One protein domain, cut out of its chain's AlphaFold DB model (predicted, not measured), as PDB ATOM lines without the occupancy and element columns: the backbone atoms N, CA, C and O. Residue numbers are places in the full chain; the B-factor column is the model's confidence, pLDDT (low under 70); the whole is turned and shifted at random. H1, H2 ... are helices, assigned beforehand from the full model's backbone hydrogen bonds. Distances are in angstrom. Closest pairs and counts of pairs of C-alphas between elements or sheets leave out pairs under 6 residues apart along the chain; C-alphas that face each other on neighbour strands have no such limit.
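What this domain is: This is residues 129 to 177 of the 259 residues of the protein "Bicyclomycin resistance protein" of Sporichthyaceae bacterium (UniProt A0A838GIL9). One straight helix, H1, makes one end of the longest axis; at the other end the short helices H2 and H3 pack together, and a long loop, residues 148 to 166, runs from one to the other. The printed part has 49 residues with three named helices, in the order H1, H2, H3, and no named strand. The class is all helix, though under half of the residues, 23, are in named elements. The whole is compact, with a radius of gyration of the C-alphas of 11.1 A and spans of 33 by 24 by 14 A.

Where its parts are: H1, residues 129 to 139, is 15.3 A long and begins at C-alpha 129 (119.094, 127.068, 157.725). H2 is residues 143 to 147. H3, residues 167 to 173, is 10.4 A long and ends at C-alpha 173 (124.080, 118.638, 189.221).

How they stand to each other: H1 and H2 are close but not clearly touching; their closest C-alphas, of Met 138 and Trp 146, are 7.0 A apart. H2 and H3 touch, with the C-alphas of Val 144 and Tyr 168 closest at 6.5 A. H1 and H3 are apart. In H1, H2 and H3 every O i to N i+4 pair is within hydrogen-bond range.

The domain as a whole: The C-alphas of Glu 129 and Val 177, the two farthest apart, are 33.9 A from each other. The printed part has no cut. The link H1 to H2 is tight; H2 to H3 is long, with 19 residues. No printed residue is under 70 in pLDDT.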
ATOM      1  N   GLU A 129     118.217 128.246 157.665       97.38
ATOM      2  CA  GLU A 129     119.094 127.068 157.725       97.38
ATOM      3  C   GLU A 129     120.294 127.261 158.681       97.38
ATOM      4  O   GLU A 129     120.468 126.431 159.575       97.38
ATOM      5  N   PRO A 130     121.077 128.359 158.610       97.88
ATOM      6  CA  PRO A 130     122.107 128.633 159.615       97.88
ATOM      7  C   PRO A 130     121.563 128.756 161.046       97.88
ATOM      8  O   PRO A 130     122.196 128.280 161.986       97.88
ATOM      9  N   SER A 131     120.395 129.384 161.227       98.00
ATOM     10  CA  SER A 131     119.760 129.499 162.545       98.00
ATOM     11  C   SER A 131     119.332 128.139 163.098       98.00
ATOM     12  O   SER A 131     119.531 127.891 164.283       98.00
ATOM     13  N   GLN A 132     118.797 127.248 162.257       97.81
ATOM     14  CA  GLN A 132     118.453 125.877 162.646       97.81
ATOM     15  C   GLN A 132     119.688 125.110 163.112       97.81
ATOM     16  O   GLN A 132     119.668 124.573 164.211       97.81
ATOM     17  N   GLN A 133     120.783 125.140 162.344       98.06
ATOM     18  CA  GLN A 133     122.032 124.462 162.718       98.06
ATOM     19  C   GLN A 133     122.585 124.966 164.058       98.06
ATOM     20  O   GLN A 133     123.034 124.178 164.888       98.06
ATOM     21  N   PHE A 134     122.528 126.281 164.293       97.50
ATOM     22  CA  PHE A 134     122.945 126.860 165.567       97.50
ATOM     23  C   PHE A 134     122.064 126.388 166.729       97.50
ATOM     24  O   PHE A 134     122.587 125.988 167.764       97.50
ATOM     25  N   ILE A 135     120.739 126.404 166.565       97.19
ATOM     26  CA  ILE A 135     119.808 125.960 167.612       97.19
ATOM     27  C   ILE A 135     119.968 124.463 167.884       97.19
ATOM     28  O   ILE A 135     119.999 124.068 169.045       97.19
ATOM     29  N   GLU A 136     120.116 123.632 166.851       95.94
ATOM     30  CA  GLU A 136     120.372 122.197 167.002       95.94
ATOM     31  C   GLU A 136     121.645 121.946 167.810       95.94
ATOM     32  O   GLU A 136     121.607 121.157 168.753       95.94
ATOM     33  N   TYR A 137     122.733 122.668 167.521       97.06
ATOM     34  CA  TYR A 137     123.961 122.614 168.317       97.06
ATOM     35  C   TYR A 137     123.725 123.055 169.769       97.06
ATOM     36  O   TYR A 137     124.061 122.322 170.694       97.06
ATOM     37  N   MET A 138     123.101 124.218 169.988       96.56
ATOM     38  CA  MET A 138     122.842 124.754 171.333       96.56
ATOM     39  C   MET A 138     121.912 123.867 172.161       96.56
ATOM     40  O   MET A 138     121.978 123.880 173.385       96.56
ATOM     41  N   LEU A 139     121.027 123.112 171.510       94.69
ATOM     42  CA  LEU A 139     120.155 122.157 172.175       94.69
ATOM     43  C   LEU A 139     120.798 120.774 172.323       94.69
ATOM     44  O   LEU A 139     120.230 119.962 173.040       94.69
ATOM     45  N   SER A 140     121.935 120.483 171.692       94.12
ATOM     46  CA  SER A 140     122.644 119.202 171.803       94.12
ATOM     47  C   SER A 140     124.018 119.385 172.447       94.12
ATOM     48  O   SER A 140     124.106 119.499 173.668       94.12
ATOM     49  N   ASP A 141     125.073 119.450 171.641       95.50
ATOM     50  CA  ASP A 141     126.468 119.520 172.078       95.50
ATOM     51  C   ASP A 141     126.740 120.741 172.974       95.50
ATOM     52  O   ASP A 141     127.518 120.661 173.917       95.50
ATOM     53  N   GLY A 142     126.077 121.871 172.704       96.25
ATOM     54  CA  GLY A 142     126.217 123.111 173.469       96.25
ATOM     55  C   GLY A 142     125.259 123.256 174.655       96.25
ATOM     56  O   GLY A 142     125.269 124.301 175.304       96.25
ATOM     57  N   TYR A 143     124.405 122.265 174.934       96.19
ATOM     58  CA  TYR A 143     123.315 122.420 175.903       96.19
ATOM     59  C   TYR A 143     123.811 122.615 177.336       96.19
ATOM     60  O   TYR A 143     123.364 123.537 178.018       96.19
ATOM     61  N   VAL A 144     124.761 121.781 177.774       96.38
ATOM     62  CA  VAL A 144     125.337 121.859 179.127       96.38
ATOM     63  C   VAL A 144     126.101 123.171 179.311       96.38
ATOM     64  O   VAL A 144     125.898 123.864 180.303       96.38
ATOM     65  N   ASP A 145     126.898 123.574 178.320       96.06
ATOM     66  CA  ASP A 145     127.624 124.851 178.355       96.06
ATOM     67  C   ASP A 145     126.669 126.055 178.431       96.06
ATOM     68  O   ASP A 145     126.954 127.051 179.094       96.06
ATOM     69  N   TRP A 146     125.510 125.977 177.771       94.81
ATOM     70  CA  TRP A 146     124.506 127.040 177.791       94.81
ATOM     71  C   TRP A 146     123.843 127.224 179.160       94.81
ATOM     72  O   TRP A 146     123.629 128.365 179.597       94.81
ATOM     73  N   ILE A 147     123.493 126.120 179.826       94.25
ATOM     74  CA  ILE A 147     122.903 126.160 181.171       94.25
ATOM     75  C   ILE A 147     123.958 126.511 182.231       94.25
ATOM     76  O   ILE A 147     123.648 127.266 183.149       94.25
ATOM     77  N   ALA A 148     125.219 126.108 182.033       95.25
ATOM     78  CA  ALA A 148     126.355 126.443 182.898       95.25
ATOM     79  C   ALA A 148     126.686 127.941 182.976       95.25
ATOM     80  O   ALA A 148     127.465 128.348 183.829       95.25
ATOM     81  N   ILE A 149     126.086 128.782 182.127       93.69
ATOM     82  CA  ILE A 149     126.206 130.243 182.246       93.69
ATOM     83  C   ILE A 149     125.617 130.753 183.567       93.69
ATOM     84  O   ILE A 149     126.102 131.753 184.085       93.69
ATOM     85  N   ALA A 150     124.540 130.126 184.049       93.56
ATOM     86  CA  ALA A 150     123.860 130.524 185.279       93.56
ATOM     87  C   ALA A 150     123.039 129.346 185.852       93.56
ATOM     88  O   ALA A 150     121.801 129.359 185.784       93.56
ATOM     89  N   PRO A 151     123.707 128.269 186.305       93.31
ATOM     90  CA  PRO A 151     123.048 127.015 186.661       93.31
ATOM     91  C   PRO A 151     122.119 127.128 187.879       93.31
ATOM     92  O   PRO A 151     121.249 126.276 188.042       93.31
ATOM     93  N   GLU A 152     122.218 128.201 188.669       91.62
ATOM     94  CA  GLU A 152     121.313 128.540 189.774       91.62
ATOM     95  C   GLU A 152     119.887 128.876 189.309       91.62
ATOM     96  O   GLU A 152     118.923 128.733 190.063       91.62
ATOM     97  N   GLY A 153     119.734 129.315 188.058       90.69
ATOM     98  CA  GLY A 153     118.447 129.688 187.468       90.69
ATOM     99  C   GLY A 153     118.125 129.008 186.141       90.69
ATOM    100  O   GLY A 153     116.983 129.059 185.685       90.69
ATOM    101  N   LYS A 154     119.107 128.360 185.506       92.44
ATOM    102  CA  LYS A 154     118.940 127.630 184.246       92.44
ATOM    103  C   LYS A 154     118.930 126.127 184.491       92.44
ATOM    104  O   LYS A 154     119.969 125.472 184.446       92.44
ATOM    105  N   PHE A 155     117.734 125.583 184.671       91.69
ATOM    106  CA  PHE A 155     117.524 124.142 184.800       91.69
ATOM    107  C   PHE A 155     117.282 123.500 183.431       91.69
ATOM    108  O   PHE A 155     116.669 124.115 182.548       91.69
ATOM    109  N   PRO A 156     117.741 122.258 183.228       92.94
ATOM    110  CA  PRO A 156     117.526 121.557 181.979       92.94
ATOM    111  C   PRO A 156     116.059 121.116 181.836       92.94
ATOM    112  O   PRO A 156     115.596 120.213 182.519       92.94
ATOM    113  N   VAL A 157     115.334 121.702 180.880       92.19
ATOM    114  CA  VAL A 157     114.006 121.213 180.437       92.19
ATOM    115  C   VAL A 157     114.099 120.007 179.492       92.19
ATOM    116  O   VAL A 157     113.095 119.411 179.109       92.19
ATOM    117  N   ARG A 158     115.315 119.655 179.066       92.06
ATOM    118  CA  ARG A 158     115.622 118.405 178.371       92.06
ATOM    119  C   ARG A 158     116.402 117.522 179.329       92.06
ATOM    120  O   ARG A 158     117.501 117.893 179.713       92.06
ATOM    121  N   ALA A 159     115.872 116.348 179.654       92.75
ATOM    122  CA  ALA A 159     116.530 115.443 180.593       92.75
ATOM    123  C   ALA A 159     117.874 114.891 180.069       92.75
ATOM    124  O   ALA A 159     118.829 114.731 180.830       92.75
ATOM    125  N   GLY A 160     117.965 114.655 178.758       94.44
ATOM    126  CA  GLY A 160     119.144 114.089 178.111       94.44
ATOM    127  C   GLY A 160     118.954 113.848 176.612       94.44
ATOM    128  O   GLY A 160     118.133 114.494 175.942       94.44
ATOM    129  N   THR A 161     119.729 112.903 176.088       94.62
ATOM    130  CA  THR A 161     119.707 112.436 174.696       94.62
ATOM    131  C   THR A 161     118.870 111.160 174.549       94.62
ATOM    132  O   THR A 161     118.370 110.606 175.528       94.62
ATOM    133  N   ALA A 162     118.672 110.681 173.317       94.06
ATOM    134  CA  ALA A 162     117.961 109.419 173.096       94.06
ATOM    135  C   ALA A 162     118.773 108.214 173.608       94.06
ATOM    136  O   ALA A 162     118.207 107.232 174.088       94.06
ATOM    137  N   GLU A 163     120.099 108.299 173.512       96.19
ATOM    138  CA  GLU A 163     121.057 107.288 173.945       96.19
ATOM    139  C   GLU A 163     121.320 107.344 175.454       96.19
ATOM    140  O   GLU A 163     121.523 106.297 176.071       96.19
ATOM    141  N   ASN A 164     121.291 108.543 176.045       96.38
ATOM    142  CA  ASN A 164     121.435 108.769 177.479       96.38
ATOM    143  C   ASN A 164     120.334 109.716 178.009       96.38
ATOM    144  O   ASN A 164     120.525 110.934 178.053       96.38
ATOM    145  N   PRO A 165     119.173 109.176 178.430       95.69
ATOM    146  CA  PRO A 165     117.997 109.977 178.785       95.69
ATOM    147  C   PRO A 165     118.161 110.944 179.962       95.69
ATOM    148  O   PRO A 165     117.329 111.835 180.104       95.69
ATOM    149  N   THR A 166     119.192 110.786 180.796       94.62
ATOM    150  CA  THR A 166     119.450 111.615 181.989       94.62
ATOM    151  C   THR A 166     120.711 112.472 181.874       94.62
ATOM    152  O   THR A 166     121.073 113.160 182.825       94.62
ATOM    153  N   GLU A 167     121.365 112.468 180.709       95.94
ATOM    154  CA  GLU A 167     122.663 113.112 180.470       95.94
ATOM    155  C   GLU A 167     122.747 114.560 180.967       95.94
ATOM    156  O   GLU A 167     123.705 114.933 181.641       95.94
ATOM    157  N   TYR A 168     121.743 115.382 180.658       95.88
ATOM    158  CA  TYR A 168     121.774 116.805 180.978       95.88
ATOM    159  C   TYR A 168     121.388 117.084 182.433       95.88
ATOM    160  O   TYR A 168     121.942 118.000 183.036       95.88
ATOM    161  N   LEU A 169     120.492 116.280 183.018       92.81
ATOM    162  CA  LEU A 169     120.157 116.358 184.446       92.81
ATOM    163  C   LEU A 169     121.343 115.970 185.331       92.81
ATOM    164  O   LEU A 169     121.584 116.604 186.356       92.81
ATOM    165  N   GLU A 170     122.079 114.929 184.945       93.25
ATOM    166  CA  GLU A 170     123.291 114.491 185.642       93.25
ATOM    167  C   GLU A 170     124.412 115.521 185.495       93.25
ATOM    168  O   GLU A 170     125.064 115.856 186.482       93.25
ATOM    169  N   ALA A 171     124.603 116.073 184.291       95.06
ATOM    170  CA  ALA A 171     125.591 117.120 184.060       95.06
ATOM    171  C   ALA A 171     125.291 118.386 184.877       95.06
ATOM    172  O   ALA A 171     126.198 118.928 185.502       95.06
ATOM    173  N   TRP A 172     124.027 118.827 184.915       95.12
ATOM    174  CA  TRP A 172     123.613 120.034 185.636       95.12
ATOM    175  C   TRP A 172     123.921 119.975 187.141       95.12
ATOM    176  O   TRP A 172     124.370 120.971 187.701       95.12
ATOM    177  N   GLN A 173     123.774 118.810 187.786       91.12
ATOM    178  CA  GLN A 173     124.080 118.638 189.221       91.12
ATOM    179  C   GLN A 173     125.535 118.950 189.579       91.12
ATOM    180  O   GLN A 173     125.820 119.324 190.712       91.12
ATOM    181  N   GLY A 174     126.453 118.744 188.634       91.69
ATOM    182  CA  GLY A 174     127.878 118.979 188.830       91.69
ATOM    183  C   GLY A 174     128.344 120.371 188.417       91.69
ATOM    184  O   GLY A 174     129.549 120.610 188.436       91.69
ATOM    185  N   LEU A 175     127.442 121.259 187.985       96.06
ATOM    186  CA  LEU A 175     127.809 122.610 187.576       96.06
ATOM    187  C   LEU A 175     128.021 123.505 188.796       96.06
ATOM    188  O   LEU A 175     127.215 123.516 189.727       96.06
ATOM    189  N   ASP A 176     129.089 124.295 188.745       96.50
ATOM    190  CA  ASP A 176     129.336 125.325 189.743       96.50
ATOM    191  C   ASP A 176     128.394 126.517 189.514       96.50
ATOM    192  O   ASP A 176     128.258 127.003 188.389       96.50
ATOM    193  N   VAL A 177     127.774 127.008 190.586       94.75
ATOM    194  CA  VAL A 177     127.010 128.264 190.622       94.75
ATOM    195  C   VAL A 177     127.859 129.398 191.185       94.75
ATOM    196  O   VAL A 177     128.871 129.140 191.832       94.75
TER     197      VAL A 177